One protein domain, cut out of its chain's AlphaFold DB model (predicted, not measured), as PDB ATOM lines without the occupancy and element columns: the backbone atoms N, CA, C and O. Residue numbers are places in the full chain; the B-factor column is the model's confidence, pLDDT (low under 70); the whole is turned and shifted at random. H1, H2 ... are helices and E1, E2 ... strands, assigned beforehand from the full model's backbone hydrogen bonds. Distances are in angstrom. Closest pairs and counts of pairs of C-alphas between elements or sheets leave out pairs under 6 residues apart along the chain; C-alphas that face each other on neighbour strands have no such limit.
ATOM      1  N   SER A  53       3.573 -24.706  34.022       89.88
ATOM      2  CA  SER A  53       3.986 -23.439  33.418       89.88
ATOM      3  C   SER A  53       4.038 -22.340  34.480       89.88
ATOM      4  O   SER A  53       3.123 -22.231  35.296       89.88
ATOM      5  N   ASN A  54       5.063 -21.485  34.445       89.19
ATOM      6  CA  ASN A  54       5.145 -20.346  35.368       89.19
ATOM      7  C   ASN A  54       3.957 -19.383  35.199       89.19
ATOM      8  O   ASN A  54       3.469 -18.843  36.186       89.19
ATOM      9  N   GLU A  55       3.465 -19.212  33.968       91.19
ATOM     10  CA  GLU A  55       2.337 -18.329  33.639       91.19
ATOM     11  C   GLU A  55       1.033 -18.750  34.336       91.19
ATOM     12  O   GLU A  55       0.349 -17.919  34.924       91.19
ATOM     13  N   HIS A  56       0.690 -20.043  34.305       92.38
ATOM     14  CA  HIS A  56      -0.595 -20.523  34.833       92.38
ATOM     15  C   HIS A  56      -0.471 -21.149  36.227       92.38
ATOM     16  O   HIS A  56      -1.395 -21.084  37.039       92.38
ATOM     17  N   GLY A  57       0.650 -21.817  36.489       90.44
ATOM     18  CA  GLY A  57       0.932 -22.563  37.707       90.44
ATOM     19  C   GLY A  57       1.656 -21.767  38.788       90.44
ATOM     20  O   GLY A  57       1.636 -22.190  39.949       90.44
ATOM     21  N   GLY A  58       2.266 -20.637  38.434       91.00
ATOM     22  CA  GLY A  58       3.156 -19.880  39.309       91.00
ATOM     23  C   GLY A  58       4.542 -20.528  39.459       91.00
ATOM     24  O   GLY A  58       4.870 -21.466  38.730       91.00
ATOM     25  N   PRO A  59       5.368 -20.034  40.397       89.81
ATOM     26  CA  PRO A  59       6.759 -20.451  40.542       89.81
ATOM     27  C   PRO A  59       6.913 -21.936  40.891       89.81
ATOM     28  O   PRO A  59       6.016 -22.586  41.437       89.81
ATOM     29  N   THR A  60       8.092 -22.477  40.581       84.69
ATOM     30  CA  THR A  60       8.434 -23.871  40.879       84.69
ATOM     31  C   THR A  60       8.666 -24.065  42.373       84.69
ATOM     32  O   THR A  60       9.453 -23.351  42.986       84.69
ATOM     33  N   LEU A  61       8.016 -25.083  42.932       85.81
ATOM     34  CA  LEU A  61       8.178 -25.481  44.321       85.81
ATOM     35  C   LEU A  61       9.356 -26.446  44.488       85.81
ATOM     36  O   LEU A  61       9.327 -27.566  43.972       85.81
ATOM     37  N   ILE A  62      10.342 -26.062  45.290       84.69
ATOM     38  CA  ILE A  62      11.467 -26.904  45.683       84.69
ATOM     39  C   ILE A  62      11.283 -27.295  47.149       84.69
ATOM     40  O   ILE A  62      11.331 -26.464  48.051       84.69
ATOM     41  N   PHE A  63      11.079 -28.591  47.389       83.12
ATOM     42  CA  PHE A  63      11.022 -29.155  48.736       83.12
ATOM     43  C   PHE A  63      12.151 -30.160  48.940       83.12
ATOM     44  O   PHE A  63      12.164 -31.236  48.322       83.12
ATOM     45  N   ARG A  64      13.084 -29.810  49.826       78.00
ATOM     46  CA  ARG A  64      14.201 -30.655  50.241       78.00
ATOM     47  C   ARG A  64      13.808 -31.417  51.500       78.00
ATOM     48  O   ARG A  64      13.668 -30.854  52.577       78.00
ATOM     49  N   SER A  65      13.642 -32.731  51.375       71.44
ATOM     50  CA  SER A  65      13.208 -33.577  52.494       71.44
ATOM     51  C   SER A  65      14.245 -33.697  53.616       71.44
ATOM     52  O   SER A  65      13.856 -33.892  54.762       71.44
ATOM     53  N   ARG A  66      15.546 -33.574  53.306       74.00
ATOM     54  CA  ARG A  66      16.649 -33.756  54.271       74.00
ATOM     55  C   ARG A  66      16.624 -32.729  55.404       74.00
ATOM     56  O   ARG A  66      16.891 -33.079  56.543       74.00
ATOM     57  N   ASP A  67      16.329 -31.481  55.071       76.31
ATOM     58  CA  ASP A  67      16.324 -30.327  55.978       76.31
ATOM     59  C   ASP A  67      14.936 -29.674  56.079       76.31
ATOM     60  O   ASP A  67      14.780 -28.638  56.716       76.31
ATOM     61  N   SER A  68      13.916 -30.279  55.458       73.00
ATOM     62  CA  SER A  68      12.563 -29.721  55.333       73.00
ATOM     63  C   SER A  68      12.532 -28.305  54.744       73.00
ATOM     64  O   SER A  68      11.564 -27.573  54.961       73.00
ATOM     65  N   LYS A  69      13.568 -27.914  53.984       80.50
ATOM     66  CA  LYS A  69      13.636 -26.594  53.361       80.50
ATOM     67  C   LYS A  69      12.630 -26.513  52.215       80.50
ATOM     68  O   LYS A  69      12.565 -27.408  51.365       80.50
ATOM     69  N   LEU A  70      11.854 -25.435  52.212       82.44
ATOM     70  CA  LEU A  70      10.816 -25.144  51.232       82.44
ATOM     71  C   LEU A  70      11.139 -23.811  50.556       82.44
ATOM     72  O   LEU A  70      11.304 -22.812  51.247       82.44
ATOM     73  N   GLU A  71      11.230 -23.813  49.230       85.38
ATOM     74  CA  GLU A  71      11.450 -22.615  48.418       85.38
ATOM     75  C   GLU A  71      10.426 -22.587  47.270       85.38
ATOM     76  O   GLU A  71      10.366 -23.549  46.497       85.38
ATOM     77  N   PRO A  72       9.608 -21.529  47.135       84.81
ATOM     78  CA  PRO A  72       9.425 -20.439  48.099       84.81
ATOM     79  C   PRO A  72       8.851 -20.938  49.441       84.81
ATOM     80  O   PRO A  72       8.176 -21.967  49.501       84.81
ATOM     81  N   GLY A  73       9.142 -20.223  50.525       77.62
ATOM     82  CA  GLY A  73       8.612 -20.501  51.856       77.62
ATOM     83  C   GLY A  73       7.111 -20.210  51.958       77.62
ATOM     84  O   GLY A  73       6.533 -19.492  51.149       77.62
ATOM     85  N   TRP A  74       6.457 -20.737  52.999       73.81
ATOM     86  CA  TRP A  74       5.015 -20.532  53.236       73.81
ATOM     87  C   TRP A  74       4.598 -19.069  53.452       73.81
ATOM     88  O   TRP A  74       3.400 -18.779  53.425       73.81
ATOM     89  N   GLN A  75       5.556 -18.194  53.765       71.62
ATOM     90  CA  GLN A  75       5.342 -16.768  54.023       71.62
ATOM     91  C   GLN A  75       5.700 -15.892  52.816       71.62
ATOM     92  O   GLN A  75       5.392 -14.707  52.828       71.62
ATOM     93  N   ASP A  76       6.315 -16.458  51.775       80.38
ATOM     94  CA  ASP A  76       6.687 -15.691  50.591       80.38
ATOM     95  C   ASP A  76       5.432 -15.352  49.779       80.38
ATOM     96  O   ASP A  76       4.600 -16.222  49.507       80.38
ATOM     97  N   GLU A  77       5.324 -14.114  49.295       80.31
ATOM     98  CA  GLU A  77       4.213 -13.679  48.429       80.31
ATOM     99  C   GLU A  77       4.095 -14.533  47.156       80.31
ATOM    100  O   GLU A  77       3.002 -14.781  46.639       80.31
ATOM    101  N   ALA A  78       5.221 -15.081  46.691       83.69
ATOM    102  CA  ALA A  78       5.289 -16.047  45.602       83.69
ATOM    103  C   ALA A  78       4.346 -17.251  45.817       83.69
ATOM    104  O   ALA A  78       3.778 -17.774  44.853       83.69
ATOM    105  N   TRP A  79       4.115 -17.658  47.070       81.88
ATOM    106  CA  TRP A  79       3.223 -18.758  47.431       81.88
ATOM    107  C   TRP A  79       1.751 -18.491  47.083       81.88
ATOM    108  O   TRP A  79       1.009 -19.402  46.699       81.88
ATOM    109  N   GLU A  80       1.333 -17.227  47.150       81.88
ATOM    110  CA  GLU A  80      -0.023 -16.792  46.810       81.88
ATOM    111  C   GLU A  80      -0.296 -16.831  45.305       81.88
ATOM    112  O   GLU A  80      -1.431 -17.077  44.879       81.88
ATOM    113  N   SER A  81       0.742 -16.659  44.484       87.06
ATOM    114  CA  SER A  81       0.637 -16.741  43.023       87.06
ATOM    115  C   SER A  81       0.507 -18.179  42.507       87.06
ATOM    116  O   SER A  81      -0.084 -18.410  41.453       87.06
ATOM    117  N   MET A  82       0.984 -19.168  43.269       89.50
ATOM    118  CA  MET A  82       0.971 -20.560  42.834       89.50
ATOM    119  C   MET A  82      -0.449 -21.124  42.691       89.50
ATOM    120  O   MET A  82      -1.378 -20.809  43.447       89.50
ATOM    121  N   ARG A  83      -0.627 -21.994  41.697       92.56
ATOM    122  CA  ARG A  83      -1.885 -22.692  41.408       92.56
ATOM    123  C   ARG A  83      -1.670 -24.187  41.283       92.56
ATOM    124  O   ARG A  83      -0.666 -24.616  40.733       92.56
ATOM    125  N   TRP A  84      -2.634 -24.972  41.738       92.50
ATOM    126  CA  TRP A  84      -2.611 -26.425  41.721       92.50
ATOM    127  C   TRP A  84      -3.827 -26.976  40.992       92.50
ATOM    128  O   TRP A  84      -4.947 -26.486  41.152       92.50
ATOM    129  N   ALA A  85      -3.616 -28.021  40.196       94.31
ATOM    130  CA  ALA A  85      -4.685 -28.637  39.424       94.31
ATOM    131  C   ALA A  85      -5.539 -29.564  40.297       94.31
ATOM    132  O   ALA A  85      -5.041 -30.537  40.873       94.31
ATOM    133  N   CYS A  86      -6.844 -29.308  40.350       94.50
ATOM    134  CA  CYS A  86      -7.809 -30.278  40.850       94.50
ATOM    135  C   CYS A  86      -8.339 -31.126  39.689       94.50
ATOM    136  O   CYS A  86      -8.986 -30.609  38.779       94.50
ATOM    137  N   THR A  87      -8.124 -32.439  39.749       93.31
ATOM    138  CA  THR A  87      -8.477 -33.367  38.658       93.31
ATOM    139  C   THR A  87      -9.966 -33.723  38.605       93.31
ATOM    140  O   THR A  87     -10.442 -34.330  37.643       93.31
ATOM    141  N   ASP A  88     -10.728 -33.312  39.622       93.50
ATOM    142  CA  ASP A  88     -12.175 -33.489  39.680       93.50
ATOM    143  C   ASP A  88     -12.937 -32.314  39.068       93.50
ATOM    144  O   ASP A  88     -13.691 -32.535  38.123       93.50
ATOM    145  N   CYS A  89     -12.735 -31.086  39.563       94.88
ATOM    146  CA  CYS A  89     -13.394 -29.895  39.006       94.88
ATOM    147  C   CYS A  89     -12.678 -29.303  37.785       94.88
ATOM    148  O   CYS A  89     -13.190 -28.359  37.190       94.88
ATOM    149  N   LEU A  90     -11.514 -29.849  37.412       94.62
ATOM    150  CA  LEU A  90     -10.696 -29.421  36.276       94.62
ATOM    151  C   LEU A  90     -10.296 -27.934  36.319       94.62
ATOM    152  O   LEU A  90     -10.222 -27.269  35.288       94.62
ATOM    153  N   ARG A  91     -10.024 -27.409  37.521       95.25
ATOM    154  CA  ARG A  91      -9.588 -26.020  37.741       95.25
ATOM    155  C   ARG A  91      -8.182 -25.959  38.325       95.25
ATOM    156  O   ARG A  91      -7.806 -26.803  39.142       95.25
ATOM    157  N   LEU A  92      -7.445 -24.920  37.934       94.44
ATOM    158  CA  LEU A  92      -6.252 -24.454  38.633       94.44
ATOM    159  C   LEU A  92      -6.701 -23.575  39.802       94.44
ATOM    160  O   LEU A  92      -7.354 -22.553  39.603       94.44
ATOM    161  N   LEU A  93      -6.402 -24.001  41.023       92.56
ATOM    162  CA  LEU A  93      -6.863 -23.360  42.254       92.56
ATOM    163  C   LEU A  93      -5.670 -22.982  43.128       92.56
ATOM    164  O   LEU A  93      -4.615 -23.599  43.043       92.56
ATOM    165  N   SER A  94      -5.823 -21.981  43.989       88.81
ATOM    166  CA  SER A  94      -4.780 -21.645  44.966       88.81
ATOM    167  C   SER A  94      -4.564 -22.793  45.966       88.81
ATOM    168  O   SER A  94      -5.462 -23.612  46.186       88.81
ATOM    169  N   HIS A  95      -3.397 -22.839  46.616       84.56
ATOM    170  CA  HIS A  95      -3.088 -23.809  47.675       84.56
ATOM    171  C   HIS A  95      -4.147 -23.808  48.782       84.56
ATOM    172  O   HIS A  95      -4.433 -24.856  49.348       84.56
ATOM    173  N   LYS A  96      -4.808 -22.664  49.032       82.38
ATOM    174  CA  LYS A  96      -5.889 -22.534  50.032       82.38
ATOM    175  C   LYS A  96      -7.046 -23.505  49.795       82.38
ATOM    176  O   LYS A  96      -7.793 -23.826  50.715       82.38
ATOM    177  N   SER A  97      -7.209 -23.966  48.557       88.31
ATOM    178  CA  SER A  97      -8.234 -24.933  48.179       88.31
ATOM    179  C   SER A  97      -7.815 -26.385  48.414       88.31
ATOM    180  O   SER A  97      -8.604 -27.269  48.104       88.31
ATOM    181  N   PHE A  98      -6.618 -26.670  48.925       87.50
ATOM    182  CA  PHE A  98      -6.107 -28.028  49.120       87.50
ATOM    183  C   PHE A  98      -5.658 -28.269  50.564       87.50
ATOM    184  O   PHE A  98      -5.567 -27.358  51.382       87.50
ATOM    185  N   ASP A  99      -5.393 -29.535  50.876       83.50
ATOM    186  CA  ASP A  99      -4.604 -29.910  52.045       83.50
ATOM    187  C   ASP A  99      -3.127 -29.687  51.702       83.50
ATOM    188  O   ASP A  99      -2.515 -30.449  50.949       83.50
ATOM    189  N   ASN A 100      -2.574 -28.611  52.248       77.12
ATOM    190  CA  ASN A 100      -1.202 -28.176  52.009       77.12
ATOM    191  C   ASN A 100      -0.160 -29.219  52.431       77.12
ATOM    192  O   ASN A 100       0.879 -29.336  51.782       77.12
ATOM    193  N   GLN A 101      -0.424 -30.012  53.474       76.44
ATOM    194  CA  GLN A 101       0.493 -31.086  53.863       76.44
ATOM    195  C   GLN A 101       0.496 -32.198  52.820       76.44
ATOM    196  O   GLN A 101       1.547 -32.759  52.510       76.44
ATOM    197  N   SER A 102      -0.674 -32.499  52.255       78.19
ATOM    198  CA  SER A 102      -0.775 -33.427  51.133       78.19
ATOM    199  C   SER A 102      -0.045 -32.890  49.900       78.19
ATOM    200  O   SER A 102       0.676 -33.663  49.280       78.19
ATOM    201  N   LEU A 103      -0.128 -31.587  49.591       82.81
ATOM    202  CA  LEU A 103       0.584 -30.978  48.454       82.81
ATOM    203  C   LEU A 103       2.112 -31.126  48.515       82.81
ATOM    204  O   LEU A 103       2.744 -31.152  47.465       82.81
ATOM    205  N   LEU A 104       2.714 -31.238  49.702       78.94
ATOM    206  CA  LEU A 104       4.163 -31.443  49.838       78.94
ATOM    207  C   LEU A 104       4.603 -32.906  49.674       78.94
ATOM    208  O   LEU A 104       5.798 -33.182  49.528       78.94
ATOM    209  N   ARG A 105       3.671 -33.866  49.696       80.19
ATOM    210  CA  ARG A 105       4.004 -35.288  49.538       80.19
ATOM    211  C   ARG A 105       4.466 -35.563  48.111       80.19
ATOM    212  O   ARG A 105       3.888 -35.054  47.155       80.19
ATOM    213  N   LEU A 106       5.478 -36.422  47.974       75.19
ATOM    214  CA  LEU A 106       6.183 -36.685  46.715       75.19
ATOM    215  C   LEU A 106       5.268 -36.974  45.512       75.19
ATOM    216  O   LEU A 106       5.578 -36.505  44.424       75.19
ATOM    217  N   GLY A 107       4.160 -37.699  45.682       75.50
ATOM    218  CA  GLY A 107       3.253 -37.980  44.564       75.50
ATOM    219  C   GLY A 107       2.104 -36.989  44.368       75.50
ATOM    220  O   GLY A 107       1.388 -37.100  43.385       75.50
ATOM    221  N   TYR A 108       1.920 -35.998  45.244       82.00
ATOM    222  CA  TYR A 108       0.921 -34.931  45.059       82.00
ATOM    223  C   TYR A 108       1.550 -33.574  44.713       82.00
ATOM    224  O   TYR A 108       0.854 -32.683  44.204       82.00
ATOM    225  N   ARG A 109       2.847 -33.412  45.002       85.12
ATOM    226  CA  ARG A 109       3.617 -32.212  44.669       85.12
ATOM    227  C   ARG A 109       3.815 -32.099  43.168       85.12
ATOM    228  O   ARG A 109       3.963 -33.103  42.474       85.12
ATOM    229  N   LYS A 110       3.893 -30.864  42.686       87.31
ATOM    230  CA  LYS A 110       4.235 -30.584  41.294       87.31
ATOM    231  C   LYS A 110       5.600 -31.201  40.955       87.31
ATOM    232  O   LYS A 110       6.549 -30.996  41.716       87.31
ATOM    233  N   PRO A 111       5.716 -31.952  39.849       86.12
ATOM    234  CA  PRO A 111       7.010 -32.317  39.294       86.12
ATOM    235  C   PRO A 111       7.881 -31.086  39.037       86.12
ATOM    236  O   PRO A 111       7.367 -30.022  38.694       86.12
ATOM    237  N   LEU A 112       9.201 -31.240  39.152       84.31
ATOM    238  CA  LEU A 112      10.121 -30.196  38.703       84.31
ATOM    239  C   LEU A 112       9.991 -30.033  37.179       84.31
ATOM    240  O   LEU A 112       9.918 -31.056  36.483       84.31
ATOM    241  N   PRO A 113       9.992 -28.801  36.645       81.06
ATOM    242  CA  PRO A 113      10.003 -28.582  35.204       81.06
ATOM    243  C   PRO A 113      11.146 -29.352  34.537       81.06
ATOM    244  O   PRO A 113      12.239 -29.456  35.091       81.06
ATOM    245  N   ASN A 114      10.890 -29.911  33.354       79.75
ATOM    246  CA  ASN A 114      11.843 -30.693  32.554       79.75
ATOM    247  C   ASN A 114      12.361 -32.002  33.182       79.75
ATOM    248  O   ASN A 114      13.152 -32.695  32.544       79.75
ATOM    249  N   SER A 115      11.897 -32.382  34.375       81.31
ATOM    250  CA  SER A 115      12.169 -33.706  34.950       81.31
ATOM    251  C   SER A 115      11.415 -34.812  34.209       81.31
ATOM    252  O   SER A 115      10.374 -34.559  33.594       81.31
ATOM    253  N   ASP A 116      11.855 -36.061  34.338       76.94
ATOM    254  CA  ASP A 116      11.134 -37.197  33.751       76.94
ATOM    255  C   ASP A 116       9.704 -37.314  34.294       76.94
ATOM    256  O   ASP A 116       8.767 -37.560  33.536       76.94
ATOM    257  N   ALA A 117       9.491 -36.983  35.573       78.00
ATOM    258  CA  ALA A 117       8.157 -36.896  36.168       78.00
ATOM    259  C   ALA A 117       7.247 -35.874  35.458       78.00
ATOM    260  O   ALA A 117       6.053 -36.126  35.311       78.00
ATOM    261  N   SER A 118       7.797 -34.740  35.000       78.62
ATOM    262  CA  SER A 118       7.039 -33.739  34.233       78.62
ATOM    263  C   SER A 118       6.693 -34.222  32.824       78.62
ATOM    264  O   SER A 118       5.569 -34.042  32.366       78.62
ATOM    265  N   ARG A 119       7.622 -34.919  32.159       76.19
ATOM    266  CA  ARG A 119       7.414 -35.487  30.816       76.19
ATOM    267  C   ARG A 119       6.415 -36.645  30.829       76.19
ATOM    268  O   ARG A 119       5.727 -36.893  29.843       76.19
ATOM    269  N   MET A 120       6.301 -37.335  31.960       72.88
ATOM    270  CA  MET A 120       5.417 -38.484  32.142       72.88
ATOM    271  C   MET A 120       3.951 -38.120  32.406       72.88
ATOM    272  O   MET A 120       3.135 -39.032  32.505       72.88
ATOM    273  N   ILE A 121       3.576 -36.834  32.484       76.38
ATOM    274  CA  ILE A 121       2.191 -36.411  32.769       76.38
ATOM    275  C   ILE A 121       1.187 -36.992  31.766       76.38
ATOM    276  O   ILE A 121       0.080 -37.354  32.168       76.38
ATOM    277  N   THR A 122       1.576 -37.138  30.499       76.44
ATOM    278  CA  THR A 122       0.702 -37.610  29.421       76.44
ATOM    279  C   THR A 122       0.618 -39.139  29.324       76.44
ATOM    280  O   THR A 122       1.618 -39.852  29.427       76.44
ATOM    281  N   PRO A 132       4.393 -51.038  30.161       53.16
ATOM    282  CA  PRO A 132       3.228 -51.309  31.005       53.16
ATOM    283  C   PRO A 132       3.612 -51.655  32.453       53.16
ATOM    284  O   PRO A 132       4.603 -52.342  32.682       53.16
ATOM    285  N   GLN A 133       2.783 -51.262  33.428       52.97
ATOM    286  CA  GLN A 133       3.029 -51.437  34.874       52.97
ATOM    287  C   GLN A 133       3.344 -52.873  35.302       52.97
ATOM    288  O   GLN A 133       4.143 -53.066  36.212       52.97
ATOM    289  N   HIS A 134       2.750 -53.876  34.646       51.53
ATOM    290  CA  HIS A 134       3.028 -55.288  34.931       51.53
ATOM    291  C   HIS A 134       4.481 -55.686  34.615       51.53
ATOM    292  O   HIS A 134       4.909 -56.768  34.997       51.53
ATOM    293  N   ARG A 135       5.239 -54.820  33.926       57.31
ATOM    294  CA  ARG A 135       6.662 -54.998  33.604       57.31
ATOM    295  C   ARG A 135       7.588 -54.077  34.398       57.31
ATOM    296  O   ARG A 135       8.794 -54.141  34.181       57.31
ATOM    297  N   LEU A 136       7.060 -53.205  35.264       67.56
ATOM    298  CA  LEU A 136       7.887 -52.330  36.095       67.56
ATOM    299  C   LEU A 136       8.257 -53.060  37.389       67.56
ATOM    300  O   LEU A 136       7.388 -53.409  38.188       67.56
ATOM    301  N   MET A 137       9.557 -53.278  37.595       71.12
ATOM    302  CA  MET A 137      10.092 -53.844  38.834       71.12
ATOM    303  C   MET A 137       9.737 -52.930  40.013       71.12
ATOM    304  O   MET A 137      10.049 -51.737  40.015       71.12
ATOM    305  N   ARG A 138       9.089 -53.484  41.045       73.75
ATOM    306  CA  ARG A 138       8.776 -52.735  42.268       73.75
ATOM    307  C   ARG A 138      10.078 -52.186  42.860       73.75
ATOM    308  O   ARG A 138      10.984 -52.947  43.168       73.75
ATOM    309  N   GLY A 139      10.142 -50.870  43.045       75.31
ATOM    310  CA  GLY A 139      11.315 -50.186  43.597       75.31
ATOM    311  C   GLY A 139      12.203 -49.493  42.561       75.31
ATOM    312  O   GLY A 139      12.983 -48.630  42.980       75.31
ATOM    313  N   SER A 140      12.028 -49.781  41.262       80.44
ATOM    314  CA  SER A 140      12.706 -49.063  40.174       80.44
ATOM    315  C   SER A 140      12.282 -47.592  40.114       80.44
ATOM    316  O   SER A 140      11.247 -47.198  40.666       80.44
ATOM    317  N   GLU A 141      13.088 -46.766  39.455       75.75
ATOM    318  CA  GLU A 141      12.799 -45.345  39.274       75.75
ATOM    319  C   GLU A 141      11.516 -45.129  38.461       75.75
ATOM    320  O   GLU A 141      10.637 -44.375  38.880       75.75
ATOM    321  N   GLU A 142      11.316 -45.898  37.392       73.25
ATOM    322  CA  GLU A 142      10.114 -45.844  36.555       73.25
ATOM    323  C   GLU A 142       8.853 -46.221  37.341       73.25
ATOM    324  O   GLU A 142       7.803 -45.594  37.179       73.25
ATOM    325  N   TYR A 143       8.949 -47.207  38.242       77.25
ATOM    326  CA  TYR A 143       7.848 -47.558  39.139       77.25
ATOM    327  C   TYR A 143       7.484 -46.388  40.067       77.25
ATOM    328  O   TYR A 143       6.301 -46.113  40.287       77.25
ATOM    329  N   ARG A 144       8.482 -45.672  40.607       75.88
ATOM    330  CA  ARG A 144       8.256 -44.502  41.477       75.88
ATOM    331  C   ARG A 144       7.649 -43.332  40.707       75.88
ATOM    332  O   ARG A 144       6.742 -42.680  41.230       75.88
ATOM    333  N   LEU A 145       8.113 -43.084  39.484       75.19
ATOM    334  CA  LEU A 145       7.589 -42.036  38.610       75.19
ATOM    335  C   LEU A 145       6.130 -42.312  38.224       75.19
ATOM    336  O   LEU A 145       5.277 -41.439  38.381       75.19
ATOM    337  N   GLU A 146       5.804 -43.547  37.833       76.69
ATOM    338  CA  GLU A 146       4.426 -43.934  37.504       76.69
ATOM    339  C   GLU A 146       3.497 -43.892  38.727       76.69
ATOM    340  O   GLU A 146       2.347 -43.448  38.646       76.69
ATOM    341  N   LYS A 147       3.989 -44.304  39.902       78.50
ATOM    342  CA  LYS A 147       3.244 -44.146  41.155       78.50
ATOM    343  C   LYS A 147       2.951 -42.669  41.441       78.50
ATOM    344  O   LYS A 147       1.810 -42.331  41.747       78.50
ATOM    345  N   SER A 148       3.952 -41.801  41.298       77.12
ATOM    346  CA  SER A 148       3.807 -40.356  41.523       77.12
ATOM    347  C   SER A 148       2.804 -39.738  40.548       77.12
ATOM    348  O   SER A 148       1.928 -38.986  40.960       77.12
ATOM    349  N   ARG A 149       2.844 -40.132  39.269       79.81
ATOM    350  CA  ARG A 149       1.847 -39.713  38.278       79.81
ATOM    351  C   ARG A 149       0.431 -40.097  38.692       79.81
ATOM    352  O   ARG A 149      -0.469 -39.267  38.654       79.81
ATOM    353  N   ARG A 150       0.210 -41.343  39.110       81.50
ATOM    354  CA  ARG A 150      -1.118 -41.793  39.560       81.50
ATOM    355  C   ARG A 150      -1.621 -40.984  40.752       81.50
ATOM    356  O   ARG A 150      -2.793 -40.628  40.782       81.50
ATOM    357  N   GLU A 151      -0.751 -40.673  41.707       83.75
ATOM    358  CA  GLU A 151      -1.099 -39.840  42.863       83.75
ATOM    359  C   GLU A 151      -1.488 -38.407  42.441       83.75
ATOM    360  O   GLU A 151      -2.507 -37.898  42.916       83.75
ATOM    361  N   LEU A 152      -0.803 -37.808  41.454       83.88
ATOM    362  CA  LEU A 152      -1.194 -36.513  40.873       83.88
ATOM    363  C   LEU A 152      -2.608 -36.547  40.284       83.88
ATOM    364  O   LEU A 152      -3.399 -35.628  40.505       83.88
ATOM    365  N   TYR A 153      -2.964 -37.630  39.589       87.00
ATOM    366  CA  TYR A 153      -4.298 -37.806  39.004       87.00
ATOM    367  C   TYR A 153      -5.402 -37.930  40.064       87.00
ATOM    368  O   TYR A 153      -6.572 -37.667  39.778       87.00
ATOM    369  N   LEU A 154      -5.045 -38.294  41.297       87.31
ATOM    370  CA  LEU A 154      -5.965 -38.403  42.426       87.31
ATOM    371  C   LEU A 154      -6.112 -37.092  43.212       87.31
ATOM    372  O   LEU A 154      -6.919 -37.041  44.146       87.31
ATOM    373  N   ARG A 155      -5.372 -36.033  42.858       90.06
ATOM    374  CA  ARG A 155      -5.381 -34.774  43.608       90.06
ATOM    375  C   ARG A 155      -6.703 -34.018  43.459       90.06
ATOM    376  O   ARG A 155      -7.112 -33.594  42.375       90.06
ATOM    377  N   LYS A 156      -7.350 -33.772  44.599       91.00
ATOM    378  CA  LYS A 156      -8.659 -33.117  44.699       91.00
ATOM    379  C   LYS A 156      -8.588 -31.936  45.656       91.00
ATOM    380  O   LYS A 156      -7.966 -32.046  46.712       91.00
ATOM    381  N   CYS A 157      -9.245 -30.838  45.297       92.00
ATOM    382  CA  CYS A 157      -9.429 -29.718  46.210       92.00
ATOM    383  C   CYS A 157     -10.381 -30.107  47.351       92.00
ATOM    384  O   CYS A 157     -11.151 -31.066  47.241       92.00
ATOM    385  N   ASN A 158     -10.327 -29.356  48.445       90.06
ATOM    386  CA  ASN A 158     -11.112 -29.575  49.652       90.06
ATOM    387  C   ASN A 158     -12.618 -29.566  49.354       90.06
ATOM    388  O   ASN A 158     -13.328 -30.418  49.876       90.06
ATOM    389  N   GLU A 159     -13.087 -28.723  48.428       92.06
ATOM    390  CA  GLU A 159     -14.502 -28.691  48.029       92.06
ATOM    391  C   GLU A 159     -14.938 -29.959  47.279       92.06
ATOM    392  O   GLU A 159     -15.931 -30.593  47.629       92.06
ATOM    393  N   CYS A 160     -14.150 -30.420  46.300       92.44
ATOM    394  CA  CYS A 160     -14.431 -31.695  45.631       92.44
ATOM    395  C   CYS A 160     -14.362 -32.879  46.603       92.44
ATOM    396  O   CYS A 160     -15.110 -33.846  46.456       92.44
ATOM    397  N   ARG A 161     -13.463 -32.821  47.594       89.50
ATOM    398  CA  ARG A 161     -13.382 -33.833  48.654       89.50
ATOM    399  C   ARG A 161     -14.619 -33.810  49.549       89.50
ATOM    400  O   ARG A 161     -15.119 -34.881  49.884       89.50
ATOM    401  N   PHE A 162     -15.110 -32.623  49.896       88.00
ATOM    402  CA  PHE A 162     -16.315 -32.423  50.694       88.00
ATOM    403  C   PHE A 162     -17.555 -33.000  50.005       88.00
ATOM    404  O   PHE A 162     -18.182 -33.899  50.559       88.00
ATOM    405  N   HIS A 163     -17.851 -32.586  48.767       89.12
ATOM    406  CA  HIS A 163     -19.036 -33.061  48.035       89.12
ATOM    407  C   HIS A 163     -19.056 -34.576  47.804       89.12
ATOM    408  O   HIS A 163     -20.121 -35.178  47.725       89.12
ATOM    409  N   LYS A 164     -17.883 -35.211  47.709       87.88
ATOM    410  CA  LYS A 164     -17.763 -36.666  47.548       87.88
ATOM    411  C   LYS A 164     -17.749 -37.438  48.871       87.88
ATOM    412  O   LYS A 164     -17.518 -38.642  48.851       87.88
ATOM    413  N   GLY A 165     -17.927 -36.770  50.012       82.50
ATOM    414  CA  GLY A 165     -17.908 -37.415  51.328       82.50
ATOM    415  C   GLY A 165     -16.526 -37.922  51.759       82.50
ATOM    416  O   GLY A 165     -16.413 -38.692  52.704       82.50
TER     417      GLY A 165
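AT A GLANCE: This is residues 53 to 122 and 132 to 165 of the 431 residues of a protein of Fusarium oxysporum f. sp. cubense (strain race 1) (UniProt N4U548). Two small strand hairpins, E1 with E2 and E3 with E4, lie on one side of a mostly loop-built body; the one longer helix, H5, with short H4 packed on it, makes the other side. The unnamed stretch of residues 104 to 115 runs through the middle between them, H1 packs on E3 with its residue Gly 57, and H6 follows H5 beyond the E3 and E4 hairpin. The printed part has 104 residues with six named helices and four named strands, in the order H1, E1, E2, H2, E3, E4, H3, H4, H5, H6; each hairpin is an antiparallel sheet of two strands. The class is mixed, helices and strands, with under half of the residues, 49 of 104, in named elements. The whole is compact, with a radius of gyration of the C-alphas of 14.4 A, and spans 43 by 35 by 25 A.

HOW THE PARTS SIT: H1, residues 54 to 57, comes first and touches no helix. E1, residues 62 to 64, and E2, residues 69 to 71, form an antiparallel hairpin at 174 degrees; the facing C-alphas of Phe 63 and Leu 70 are 4.7 A apart, and N 62 and O 71 are within hydrogen-bond range at 2.8 A. H2, residues 78 to 81, is close to but not clearly touching H1, the closest C-alphas being those of Gly 57 and Ser 81, 7.9 A apart. E3, residues 83 to 86, and E4, residues 91 to 94, form the second antiparallel hairpin, at 135 degrees; N 84 and O 93 are 2.7 A apart and N 86 and O 91 are 2.9 A apart, both within hydrogen-bond range. The closest C-alphas of H1 and E3 are those of Gly 57 and Arg 83, at 4.7 A. The closest C-alphas of H2 and E4 are those of Glu 80 and Ser 94, at 7.0 A. The two hairpins are apart. H3, residues 100 to 103, touches no helix and is apart from E3. H4, residues 116 to 119, touches H5, residues 141 to 153, with the C-alphas of Ala 117 and Leu 145 closest at 5.7 A; H5 touches H4 with residues 145 to 149 alone. H6, residues 158 to 163, touches no helix and is only just apart from E3, with their closest C-alphas 8.3 A apart. In H5 and H6 every O i to N i+4 pair is within hydrogen-bond range; H1, H2, H3 and H4 are too short for such a pair.

IN THESE COORDINATES: H1 begins at C-alpha 54, at (5.145, -20.346, 35.368), and is 5.3 A long from first to last C-alpha. E1 measures 6.5 A, E2 6.7 A and H2 5.4 A. E3 measures 9.6 A and E4 9.7 A. H3 is 4.9 A long and H4 5.0 A. H5, the longest helix, runs 18.7 A from C-alpha 141 at (12.799, -45.345, 39.274) to C-alpha 153. H6 is 8.8 A long and ends at C-alpha 163, at (-19.036, -33.061, 48.035).

THE WHOLE: The two C-alphas farthest apart are those of Glu 77 and Arg 135, at 44.0 A. Residues 123 to 131 are not printed, and C-alphas 122 and 132 are 14.0 A apart across this cut, which falls in the link from H4 to H5. Of the links that are printed whole, the one from H3 to H4 is long, with 12 residues. The mean pLDDT of the printed part is 82.1, and the model's confidence is low, under 70, at residues 132 to 136.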